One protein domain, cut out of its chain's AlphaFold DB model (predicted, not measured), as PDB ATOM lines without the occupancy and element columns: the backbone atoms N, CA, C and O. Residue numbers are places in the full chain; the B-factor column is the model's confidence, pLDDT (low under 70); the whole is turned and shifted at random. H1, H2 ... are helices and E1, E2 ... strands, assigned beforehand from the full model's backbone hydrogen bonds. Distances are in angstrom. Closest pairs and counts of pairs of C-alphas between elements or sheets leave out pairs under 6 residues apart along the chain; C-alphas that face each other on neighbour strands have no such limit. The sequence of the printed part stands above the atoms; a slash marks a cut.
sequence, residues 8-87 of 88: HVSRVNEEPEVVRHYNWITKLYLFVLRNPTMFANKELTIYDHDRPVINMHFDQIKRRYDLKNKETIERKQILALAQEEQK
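This is residues 8 to 87 of the 88 residues of an uncharacterized protein of Enterococcus pallens ATCC BAA-351 (UniProt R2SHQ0). A small three-stranded sheet is covered on one face by helices H1, H3 and H4, making two layers, a sheet and a helix layer; H4 crosses the strands, and short H2 only grazes the sheet near one end. The 80 printed residues hold, in order, E1 H1 H2 E2 E3 H3 H4. The antiparallel sheet has order E1, E2, E3; the class is mixed, helices and strands. The whole is compact and rounded, with a radius of gyration of the C-alphas of 11.6 A and spans of 28 by 27 by 22 A.

Inner strand E2, residues 43 to 48, pairs with E1, residues 8 to 11, through N 10 and O 45 at 3.0 A. E2 and E3, residues 51 to 57, form a hairpin, with N 46 and O 54 at 2.8 A. H4, residues 71 to 85, runs across the strands, at 73 degrees to E2 on the local plane, its height over the sheet 9.9 A; the closest C-alphas of E3 and H4, Ile 54 and Ala 82, are 5.4 A apart. H1, residues 25 to 34, on the same face as H4, lies over E1, its height over the sheet 8.7 A; the closest C-alphas, His 8 and Leu 28, are 6.7 A apart. With its residues 71 to 75 alone, H4 touches H1, about perpendicular at 90 degrees; their closest C-alphas, Thr 26 and Glu 71, are 5.9 A apart. H1 touches H3, residues 58 to 66, at a steep tilt of 61 degrees, opposite ways; the closest C-alphas, Tyr 29 and Ile 61, are 6.3 A apart. H2, residues 36 to 39, and H4 are apart. Every O i to N i+4 pair is within hydrogen-bond range in H1, H3 and H4; H2 is too short for one, and its single O i to N i+3 pair is within range.

E1 begins at C-alpha 8 (40.854, -53.853, -14.338) and is 10.6 A long. H1 is 14.2 A, H2 5.0 A, E2 16.7 A, E3 18.0 A and H3 12.4 A long. H4, 21.2 A long, ends at C-alpha 85 (40.363, -35.964, -8.139).

The C-alphas of Thr 37 and Lys 87, the two farthest apart, are 33.6 A from each other. The printed part has no cut. E1 to H1 is the long link, with 13 residues; the other links are tight. Mean pLDDT of the printed part is 89.1, with residues 15 to 19 under 70.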
ATOM      1  N   HIS A   8      41.109 -53.709 -12.911       90.19
ATOM      2  CA  HIS A   8      40.854 -53.853 -14.338       90.19
ATOM      3  C   HIS A   8      40.881 -52.501 -15.041       90.19
ATOM      4  O   HIS A   8      41.003 -51.454 -14.404       90.19
ATOM      5  N   VAL A   9      40.835 -52.548 -16.369       89.06
ATOM      6  CA  VAL A   9      40.914 -51.375 -17.231       89.06
ATOM      7  C   VAL A   9      39.822 -51.429 -18.290       89.06
ATOM      8  O   VAL A   9      39.584 -52.490 -18.871       89.06
ATOM      9  N   SER A  10      39.198 -50.287 -18.550       87.88
ATOM     10  CA  SER A  10      38.384 -50.039 -19.741       87.88
ATOM     11  C   SER A  10      38.871 -48.764 -20.429       87.88
ATOM     12  O   SER A  10      39.750 -48.061 -19.921       87.88
ATOM     13  N   ARG A  11      38.329 -48.463 -21.607       85.50
ATOM     14  CA  ARG A  11      38.511 -47.151 -22.230       85.50
ATOM     15  C   ARG A  11      37.476 -46.186 -21.667       85.50
ATOM     16  O   ARG A  11      36.351 -46.586 -21.377       85.50
ATOM     17  N   VAL A  12      37.855 -44.918 -21.531       81.06
ATOM     18  CA  VAL A  12      36.933 -43.876 -21.062       81.06
ATOM     19  C   VAL A  12      35.714 -43.800 -21.993       81.06
ATOM     20  O   VAL A  12      35.870 -43.788 -23.212       81.06
ATOM     21  N   ASN A  13      34.513 -43.720 -21.411       70.75
ATOM     22  CA  ASN A  13      33.210 -43.642 -22.096       70.75
ATOM     23  C   ASN A  13      32.804 -44.864 -22.943       70.75
ATOM     24  O   ASN A  13      31.783 -44.802 -23.626       70.75
ATOM     25  N   GLU A  14      33.551 -45.967 -22.902       71.12
ATOM     26  CA  GLU A  14      33.082 -47.252 -23.431       71.12
ATOM     27  C   GLU A  14      32.428 -48.057 -22.294       71.12
ATOM     28  O   GLU A  14      32.821 -47.925 -21.127       71.12
ATOM     29  N   GLU A  15      31.425 -48.893 -22.607       62.62
ATOM     30  CA  GLU A  15      30.957 -49.883 -21.631       62.62
ATOM     31  C   GLU A  15      32.166 -50.697 -21.147       62.62
ATOM     32  O   GLU A  15      33.061 -50.988 -21.949       62.62
ATOM     33  N   PRO A  16      32.246 -51.041 -19.846       60.00
ATOM     34  CA  PRO A  16      33.348 -51.817 -19.310       60.00
ATOM     35  C   PRO A  16      33.279 -53.245 -19.859       60.00
ATOM     36  O   PRO A  16      32.860 -54.185 -19.187       60.00
ATOM     37  N   GLU A  17      33.727 -53.426 -21.095       62.84
ATOM     38  CA  GLU A  17      34.069 -54.721 -21.641       62.84
ATOM     39  C   GLU A  17      35.364 -55.120 -20.937       62.84
ATOM     40  O   GLU A  17      36.472 -54.750 -21.335       62.84
ATOM     41  N   VAL A  18      35.217 -55.743 -19.763       60.38
ATOM     42  CA  VAL A  18      36.340 -56.035 -18.878       60.38
ATOM     43  C   VAL A  18      37.351 -56.894 -19.624       60.38
ATOM     44  O   VAL A  18      37.179 -58.105 -19.775       60.38
ATOM     45  N   VAL A  19      38.443 -56.265 -20.059       65.75
ATOM     46  CA  VAL A  19      39.416 -56.945 -20.913       65.75
ATOM     47  C   VAL A  19      40.123 -58.047 -20.117       65.75
ATOM     48  O   VAL A  19      40.273 -59.173 -20.597       65.75
ATOM     49  N   ARG A  20      40.534 -57.747 -18.873       74.31
ATOM     50  CA  ARG A  20      41.171 -58.673 -17.916       74.31
ATOM     51  C   ARG A  20      41.103 -58.133 -16.481       74.31
ATOM     52  O   ARG A  20      41.144 -56.925 -16.272       74.31
ATOM     53  N   HIS A  21      41.121 -59.041 -15.501       84.31
ATOM     54  CA  HIS A  21      41.291 -58.717 -14.081       84.31
ATOM     55  C   HIS A  21      42.688 -59.100 -13.583       84.31
ATOM     56  O   HIS A  21      43.200 -60.170 -13.921       84.31
ATOM     57  N   TYR A  22      43.259 -58.278 -12.705       89.69
ATOM     58  CA  TYR A  22      44.532 -58.536 -12.043       89.69
ATOM     59  C   TYR A  22      44.451 -58.284 -10.539       89.69
ATOM     60  O   TYR A  22      43.840 -57.327 -10.075       89.69
ATOM     61  N   ASN A  23      45.160 -59.105  -9.765       89.44
ATOM     62  CA  ASN A  23      45.303 -58.882  -8.323       89.44
ATOM     63  C   ASN A  23      46.175 -57.656  -8.002       89.44
ATOM     64  O   ASN A  23      46.083 -57.097  -6.906       89.44
ATOM     65  N   TRP A  24      47.047 -57.278  -8.943       92.31
ATOM     66  CA  TRP A  24      48.079 -56.255  -8.793       92.31
ATOM     67  C   TRP A  24      47.980 -55.221  -9.911       92.31
ATOM     68  O   TRP A  24      47.963 -55.593 -11.090       92.31
ATOM     69  N   ILE A  25      47.991 -53.938  -9.559       93.62
ATOM     70  CA  ILE A  25      47.923 -52.842 -10.532       93.62
ATOM     71  C   ILE A  25      49.164 -52.811 -11.434       93.62
ATOM     72  O   ILE A  25      49.074 -52.597 -12.638       93.62
ATOM     73  N   THR A  26      50.329 -53.163 -10.894       94.94
ATOM     74  CA  THR A  26      51.570 -53.292 -11.677       94.94
ATOM     75  C   THR A  26      51.474 -54.362 -12.773       94.94
ATOM     76  O   THR A  26      52.073 -54.224 -13.842       94.94
ATOM     77  N   LYS A  27      50.689 -55.428 -12.552       94.38
ATOM     78  CA  LYS A  27      50.412 -56.456 -13.571       94.38
ATOM     79  C   LYS A  27      49.380 -55.983 -14.592       94.38
ATOM     80  O   LYS A  27      49.533 -56.313 -15.766       94.38
ATOM     81  N   LEU A  28      48.400 -55.184 -14.166       94.62
ATOM     82  CA  LEU A  28      47.475 -54.503 -15.071       94.62
ATOM     83  C   LEU A  28      48.235 -53.578 -16.032       94.62
ATOM     84  O   LEU A  28      48.028 -53.657 -17.239       94.62
ATOM     85  N   TYR A  29      49.180 -52.776 -15.533       95.62
ATOM     86  CA  TYR A  29      50.021 -51.928 -16.384       95.62
ATOM     87  C   TYR A  29      50.818 -52.744 -17.399       95.62
ATOM     88  O   TYR A  29      50.807 -52.431 -18.585       95.62
ATOM     89  N   LEU A  30      51.463 -53.830 -16.962       95.25
ATOM     90  CA  LEU A  30      52.193 -54.712 -17.872       95.25
ATOM     91  C   LEU A  30      51.287 -55.267 -18.983       95.25
ATOM     92  O   LEU A  30      51.724 -55.388 -20.124       95.25
ATOM     93  N   PHE A  31      50.040 -55.607 -18.661       93.44
ATOM     94  CA  PHE A  31      49.059 -56.035 -19.653       93.44
ATOM     95  C   PHE A  31      48.725 -54.923 -20.651       93.44
ATOM     96  O   PHE A  31      48.812 -55.162 -21.855       93.44
ATOM     97  N   VAL A  32      48.417 -53.715 -20.172       94.00
ATOM     98  CA  VAL A  32      48.136 -52.549 -21.025       94.00
ATOM     99  C   VAL A  32      49.304 -52.283 -21.980       94.00
ATOM    100  O   VAL A  32      49.116 -52.207 -23.192       94.00
ATOM    101  N   LEU A  33      50.530 -52.241 -21.456       95.25
ATOM    102  CA  LEU A  33      51.737 -51.938 -22.231       95.25
ATOM    103  C   LEU A  33      52.112 -53.034 -23.237       95.25
ATOM    104  O   LEU A  33      52.736 -52.743 -24.253       95.25
ATOM    105  N   ARG A  34      51.729 -54.292 -22.983       95.19
ATOM    106  CA  ARG A  34      51.919 -55.406 -23.928       95.19
ATOM    107  C   ARG A  34      50.899 -55.429 -25.062       95.19
ATOM    108  O   ARG A  34      51.117 -56.152 -26.028       95.19
ATOM    109  N   ASN A  35      49.817 -54.660 -24.961       92.88
ATOM    110  CA  ASN A  35      48.746 -54.620 -25.956       92.88
ATOM    111  C   ASN A  35      48.554 -53.196 -26.518       92.88
ATOM    112  O   ASN A  35      47.449 -52.651 -26.459       92.88
ATOM    113  N   PRO A  36      49.604 -52.564 -27.080       92.31
ATOM    114  CA  PRO A  36      49.530 -51.177 -27.539       92.31
ATOM    115  C   PRO A  36      48.505 -50.978 -28.663       92.31
ATOM    116  O   PRO A  36      47.868 -49.937 -28.716       92.31
ATOM    117  N   THR A  37      48.255 -51.977 -29.512       90.44
ATOM    118  CA  THR A  37      47.209 -51.904 -30.553       90.44
ATOM    119  C   THR A  37      45.816 -51.630 -29.980       90.44
ATOM    120  O   THR A  37      44.985 -51.002 -30.630       90.44
ATOM    121  N   MET A  38      45.556 -52.082 -28.751       87.19
ATOM    122  CA  MET A  38      44.269 -51.918 -28.084       87.19
ATOM    123  C   MET A  38      44.171 -50.609 -27.293       87.19
ATOM    124  O   MET A  38      43.066 -50.060 -27.188       87.19
ATOM    125  N   PHE A  39      45.298 -50.129 -26.753       90.94
ATOM    126  CA  PHE A  39      45.337 -49.117 -25.690       90.94
ATOM    127  C   PHE A  39      46.186 -47.872 -25.985       90.94
ATOM    128  O   PHE A  39      46.023 -46.878 -25.287       90.94
ATOM    129  N   ALA A  40      47.090 -47.894 -26.967       91.69
ATOM    130  CA  ALA A  40      47.969 -46.761 -27.247       91.69
ATOM    131  C   ALA A  40      47.168 -45.515 -27.647       91.69
ATOM    132  O   ALA A  40      46.195 -45.616 -28.395       91.69
ATOM    133  N   ASN A  41      47.611 -44.349 -27.166       92.12
ATOM    134  CA  ASN A  41      46.964 -43.047 -27.371       92.12
ATOM    135  C   ASN A  41      45.511 -42.968 -26.865       92.12
ATOM    136  O   ASN A  41      44.716 -42.191 -27.391       92.12
ATOM    137  N   LYS A  42      45.136 -43.811 -25.894       90.69
ATOM    138  CA  LYS A  42      43.793 -43.817 -25.305       90.69
ATOM    139  C   LYS A  42      43.824 -43.374 -23.855       90.69
ATOM    140  O   LYS A  42      44.771 -43.662 -23.121       90.69
ATOM    141  N   GLU A  43      42.727 -42.743 -23.460       94.06
ATOM    142  CA  GLU A  43      42.355 -42.547 -22.065       94.06
ATOM    143  C   GLU A  43      41.694 -43.816 -21.534       94.06
ATOM    144  O   GLU A  43      40.761 -44.356 -22.141       94.06
ATOM    145  N   LEU A  44      42.197 -44.306 -20.405       92.31
ATOM    146  CA  LEU A  44      41.773 -45.559 -19.802       92.31
ATOM    147  C   LEU A  44      41.256 -45.322 -18.389       92.31
ATOM    148  O   LEU A  44      41.921 -44.673 -17.587       92.31
ATOM    149  N   THR A  45      40.110 -45.908 -18.060       91.88
ATOM    150  CA  THR A  45      39.609 -45.928 -16.686       91.88
ATOM    151  C   THR A  45      40.174 -47.148 -15.976       91.88
ATOM    152  O   THR A  45      39.993 -48.284 -16.417       91.88
ATOM    153  N   ILE A  46      40.882 -46.918 -14.873       91.88
ATOM    154  CA  ILE A  46      41.373 -47.962 -13.977       91.88
ATOM    155  C   ILE A  46      40.355 -48.161 -12.863       91.88
ATOM    156  O   ILE A  46      39.936 -47.199 -12.221       91.88
ATOM    157  N   TYR A  47      40.002 -49.414 -12.608       90.69
ATOM    158  CA  TYR A  47      39.031 -49.802 -11.592       90.69
ATOM    159  C   TYR A  47      39.695 -50.617 -10.488       90.69
ATOM    160  O   TYR A  47      40.610 -51.395 -10.765       90.69
ATOM    161  N   ASP A  48      39.187 -50.494  -9.262       89.88
ATOM    162  CA  ASP A  48      39.471 -51.382  -8.130       89.88
ATOM    163  C   ASP A  48      38.139 -51.907  -7.589       89.88
ATOM    164  O   ASP A  48      37.261 -51.128  -7.218       89.88
ATOM    165  N   HIS A  49      37.956 -53.231  -7.607       87.12
ATOM    166  CA  HIS A  49      36.688 -53.890  -7.244       87.12
ATOM    167  C   HIS A  49      35.466 -53.278  -7.946       87.12
ATOM    168  O   HIS A  49      34.479 -52.931  -7.299       87.12
ATOM    169  N   ASP A  50      35.558 -53.125  -9.268       84.69
ATOM    170  CA  ASP A  50      34.492 -52.595 -10.133       84.69
ATOM    171  C   ASP A  50      34.110 -51.133  -9.875       84.69
ATOM    172  O   ASP A  50      33.179 -50.604 -10.481       84.69
ATOM    173  N   ARG A  51      34.870 -50.435  -9.026       86.69
ATOM    174  CA  ARG A  51      34.723 -48.998  -8.806       86.69
ATOM    175  C   ARG A  51      35.752 -48.253  -9.647       86.69
ATOM    176  O   ARG A  51      36.932 -48.593  -9.544       86.69
ATOM    177  N   PRO A  52      35.349 -47.258 -10.455       89.06
ATOM    178  CA  PRO A  52      36.303 -46.429 -11.175       89.06
ATOM    179  C   PRO A  52      37.153 -45.665 -10.158       89.06
ATOM    180  O   PRO A  52      36.631 -45.044  -9.234       89.06
ATOM    181  N   VAL A  53      38.469 -45.764 -10.310       91.94
ATOM    182  CA  VAL A  53      39.446 -45.151  -9.407       91.94
ATOM    183  C   VAL A  53      40.024 -43.902 -10.045       91.94
ATOM    184  O   VAL A  53      40.010 -42.847  -9.426       91.94
ATOM    185  N   ILE A  54      40.538 -44.020 -11.268       93.06
ATOM    186  CA  ILE A  54      41.218 -42.919 -11.951       93.06
ATOM    187  C   ILE A  54      41.174 -43.117 -13.466       93.06
ATOM    188  O   ILE A  54      41.234 -44.254 -13.946       93.06
ATOM    189  N   ASN A  55      41.117 -42.013 -14.207       94.00
ATOM    190  CA  ASN A  55      41.352 -42.011 -15.647       94.00
ATOM    191  C   ASN A  55      42.819 -41.673 -15.921       94.00
ATOM    192  O   ASN A  55      43.356 -40.717 -15.369       94.00
ATOM    193  N   MET A  56      43.480 -42.471 -16.753       94.06
ATOM    194  CA  MET A  56      44.863 -42.235 -17.146       94.06
ATOM    195  C   MET A  56      45.071 -42.498 -18.631       94.06
ATOM    196  O   MET A  56      44.679 -43.544 -19.156       94.06
ATOM    197  N   HIS A  57      45.823 -41.608 -19.267       96.00
ATOM    198  CA  HIS A  57      46.350 -41.825 -20.600       96.00
ATOM    199  C   HIS A  57      47.342 -42.995 -20.601       96.00
ATOM    200  O   HIS A  57      48.114 -43.189 -19.652       96.00
ATOM    201  N   PHE A  58      47.411 -43.729 -21.713       94.69
ATOM    202  CA  PHE A  58      48.396 -44.794 -21.930       94.69
ATOM    203  C   PHE A  58      49.833 -44.387 -21.550       94.69
ATOM    204  O   PHE A  58      50.545 -45.134 -20.876       94.69
ATOM    205  N   ASP A  59      50.257 -43.175 -21.918       96.69
ATOM    206  CA  ASP A  59      51.607 -42.684 -21.608       96.69
ATOM    207  C   ASP A  59      51.827 -42.428 -20.117       96.69
ATOM    208  O   ASP A  59      52.945 -42.585 -19.620       96.69
ATOM    209  N   GLN A  60      50.781 -42.054 -19.378       96.25
ATOM    210  CA  GLN A  60      50.865 -41.920 -17.927       96.25
ATOM    211  C   GLN A  60      51.061 -43.297 -17.290       96.25
ATOM    212  O   GLN A  60      51.950 -43.454 -16.456       96.25
ATOM    213  N   ILE A  61      50.330 -44.318 -17.750       95.62
ATOM    214  CA  ILE A  61      50.521 -45.709 -17.310       95.62
ATOM    215  C   ILE A  61      51.950 -46.177 -17.600       95.62
ATOM    216  O   ILE A  61      52.598 -46.746 -16.718       95.62
ATOM    217  N   LYS A  62      52.480 -45.884 -18.795       96.62
ATOM    218  CA  LYS A  62      53.875 -46.182 -19.143       96.62
ATOM    219  C   LYS A  62      54.851 -45.507 -18.180       96.62
ATOM    220  O   LYS A  62      55.695 -46.187 -17.603       96.62
ATOM    221  N   ARG A  63      54.712 -44.195 -17.958       96.62
ATOM    222  CA  ARG A  63      55.570 -43.441 -17.027       96.62
ATOM    223  C   ARG A  63      55.540 -44.041 -15.625       96.62
ATOM    224  O   ARG A  63      56.596 -44.209 -15.029       96.62
ATOM    225  N   ARG A  64      54.359 -44.399 -15.113       95.94
ATOM    226  CA  ARG A  64      54.206 -45.011 -13.784       95.94
ATOM    227  C   ARG A  64      54.828 -46.406 -13.711       95.94
ATOM    228  O   ARG A  64      55.516 -46.709 -12.740       95.94
ATOM    229  N   TYR A  65      54.650 -47.233 -14.740       95.81
ATOM    230  CA  TYR A  65      55.308 -48.540 -14.831       95.81
ATOM    231  C   TYR A  65      56.842 -48.412 -14.853       95.81
ATOM    232  O   TYR A  65      57.535 -49.163 -14.163       95.81
ATOM    233  N   ASP A  66      57.367 -47.414 -15.570       96.62
ATOM    234  CA  ASP A  66      58.804 -47.138 -15.686       96.62
ATOM    235  C   ASP A  66      59.438 -46.668 -14.355       96.62
ATOM    236  O   ASP A  66      60.644 -46.846 -14.165       96.62
ATOM    237  N   LEU A  67      58.648 -46.172 -13.386       96.00
ATOM    238  CA  LEU A  67      59.121 -45.877 -12.018       96.00
ATOM    239  C   LEU A  67      59.535 -47.137 -11.242       96.00
ATOM    240  O   LEU A  67      60.195 -47.031 -10.211       96.00
ATOM    241  N   LYS A  68      59.140 -48.333 -11.709       93.88
ATOM    242  CA  LYS A  68      59.431 -49.627 -11.064       93.88
ATOM    243  C   LYS A  68      59.023 -49.672  -9.584       93.88
ATOM    244  O   LYS A  68      59.649 -50.359  -8.771       93.88
ATOM    245  N   ASN A  69      57.950 -48.963  -9.232       95.38
ATOM    246  CA  ASN A  69      57.384 -48.992  -7.890       95.38
ATOM    247  C   ASN A  69      56.965 -50.419  -7.510       95.38
ATOM    248  O   ASN A  69      56.425 -51.177  -8.318       95.38
ATOM    249  N   LYS A  70      57.151 -50.777  -6.234       95.44
ATOM    250  CA  LYS A  70      56.538 -51.989  -5.676       95.44
ATOM    251  C   LYS A  70      55.015 -51.834  -5.683       95.44
ATOM    252  O   LYS A  70      54.513 -50.754  -5.382       95.44
ATOM    253  N   GLU A  71      54.292 -52.931  -5.913       94.19
ATOM    254  CA  GLU A  71      52.819 -52.971  -5.966       94.19
ATOM    255  C   GLU A  71      52.140 -52.201  -4.821       94.19
ATOM    256  O   GLU A  71      51.246 -51.397  -5.059       94.19
ATOM    257  N   THR A  72      52.587 -52.394  -3.577       94.25
ATOM    258  CA  THR A  72      52.001 -51.715  -2.410       94.25
ATOM    259  C   THR A  72      52.163 -50.195  -2.457       94.25
ATOM    260  O   THR A  72      51.266 -49.474  -2.025       94.25
ATOM    261  N   ILE A  73      53.301 -49.702  -2.954       96.38
ATOM    262  CA  ILE A  73      53.576 -48.263  -3.074       96.38
ATOM    263  C   ILE A  73      52.704 -47.685  -4.184       96.38
ATOM    264  O   ILE A  73      52.009 -46.696  -3.970       96.38
ATOM    265  N   GLU A  74      52.698 -48.348  -5.337       96.00
ATOM    266  CA  GLU A  74      51.946 -47.912  -6.508       96.00
ATOM    267  C   GLU A  74      50.442 -47.851  -6.226       96.00
ATOM    268  O   GLU A  74      49.794 -46.843  -6.496       96.00
ATOM    269  N   ARG A  75      49.906 -48.886  -5.573       94.25
ATOM    270  CA  ARG A  75      48.516 -48.926  -5.119       94.25
ATOM    271  C   ARG A  75      48.162 -47.735  -4.233       94.25
ATOM    272  O   ARG A  75      47.136 -47.101  -4.447       94.25
ATOM    273  N   LYS A  76      48.996 -47.431  -3.231       94.44
ATOM    274  CA  LYS A  76      48.759 -46.293  -2.330       94.44
ATOM    275  C   LYS A  76      48.744 -44.971  -3.092       94.44
ATOM    276  O   LYS A  76      47.885 -44.143  -2.825       94.44
ATOM    277  N   GLN A  77      49.667 -44.792  -4.035       95.00
ATOM    278  CA  GLN A  77      49.739 -43.575  -4.841       95.00
ATOM    279  C   GLN A  77      48.509 -43.409  -5.738       95.00
ATOM    280  O   GLN A  77      47.930 -42.332  -5.758       95.00
ATOM    281  N   ILE A  78      48.074 -44.465  -6.431       94.25
ATOM    282  CA  ILE A  78      46.882 -44.405  -7.287       94.25
ATOM    283  C   ILE A  78      45.613 -44.125  -6.482       94.25
ATOM    284  O   ILE A  78      44.819 -43.278  -6.877       94.25
ATOM    285  N   LEU A  79      45.444 -44.770  -5.326       92.69
ATOM    286  CA  LEU A  79      44.293 -44.501  -4.461       92.69
ATOM    287  C   LEU A  79      44.325 -43.081  -3.872       92.69
ATOM    288  O   LEU A  79      43.268 -42.485  -3.693       92.69
ATOM    289  N   ALA A  80      45.507 -42.528  -3.585       93.25
ATOM    290  CA  ALA A  80      45.635 -41.141  -3.138       93.25
ATOM    291  C   ALA A  80      45.266 -40.146  -4.250       93.25
ATOM    292  O   ALA A  80      44.477 -39.238  -4.007       93.25
ATOM    293  N   LEU A  81      45.759 -40.361  -5.476       90.81
ATOM    294  CA  LEU A  81      45.409 -39.535  -6.638       90.81
ATOM    295  C   LEU A  81      43.897 -39.542  -6.900       90.81
ATOM    296  O   LEU A  81      43.295 -38.487  -7.077       90.81
ATOM    297  N   ALA A  82      43.266 -40.715  -6.825       89.56
ATOM    298  CA  ALA A  82      41.818 -40.856  -6.965       89.56
ATOM    299  C   ALA A  82      41.030 -40.039  -5.927       89.56
ATOM    300  O   ALA A  82      40.011 -39.428  -6.245       89.56
ATOM    301  N   GLN A  83      41.499 -40.004  -4.676       88.81
ATOM    302  CA  GLN A  83      40.874 -39.198  -3.623       88.81
ATOM    303  C   GLN A  83      41.030 -37.694  -3.856       88.81
ATOM    304  O   GLN A  83      40.175 -36.925  -3.422       88.81
ATOM    305  N   GLU A  84      42.119 -37.256  -4.486       86.25
ATOM    306  CA  GLU A  84      42.333 -35.849  -4.829       86.25
ATOM    307  C   GLU A  84      41.445 -35.405  -5.995       86.25
ATOM    308  O   GLU A  84      40.900 -34.305  -5.948       86.25
ATOM    309  N   GLU A  85      41.251 -36.257  -7.007       79.25
ATOM    310  CA  GLU A  85      40.363 -35.964  -8.139       79.25
ATOM    311  C   GLU A  85      38.895 -35.846  -7.722       79.25
ATOM    312  O   GLU A  85      38.203 -34.963  -8.209       79.25
ATOM    313  N   GLN A  86      38.432 -36.658  -6.768       72.12
ATOM    314  CA  GLN A  86      37.052 -36.593  -6.259       72.12
ATOM    315  C   GLN A  86      36.757 -35.360  -5.389       72.12
ATOM    316  O   GLN A  86      35.601 -35.109  -5.055       72.12
ATOM    317  N   LYS A  87      37.787 -34.616  -4.965       70.38
ATOM    318  CA  LYS A  87      37.645 -33.384  -4.166       70.38
ATOM    319  C   LYS A  87      37.611 -32.112  -5.013       70.38
ATOM    320  O   LYS A  87      37.402 -31.039  -4.448       70.38
TER     321      LYS A  87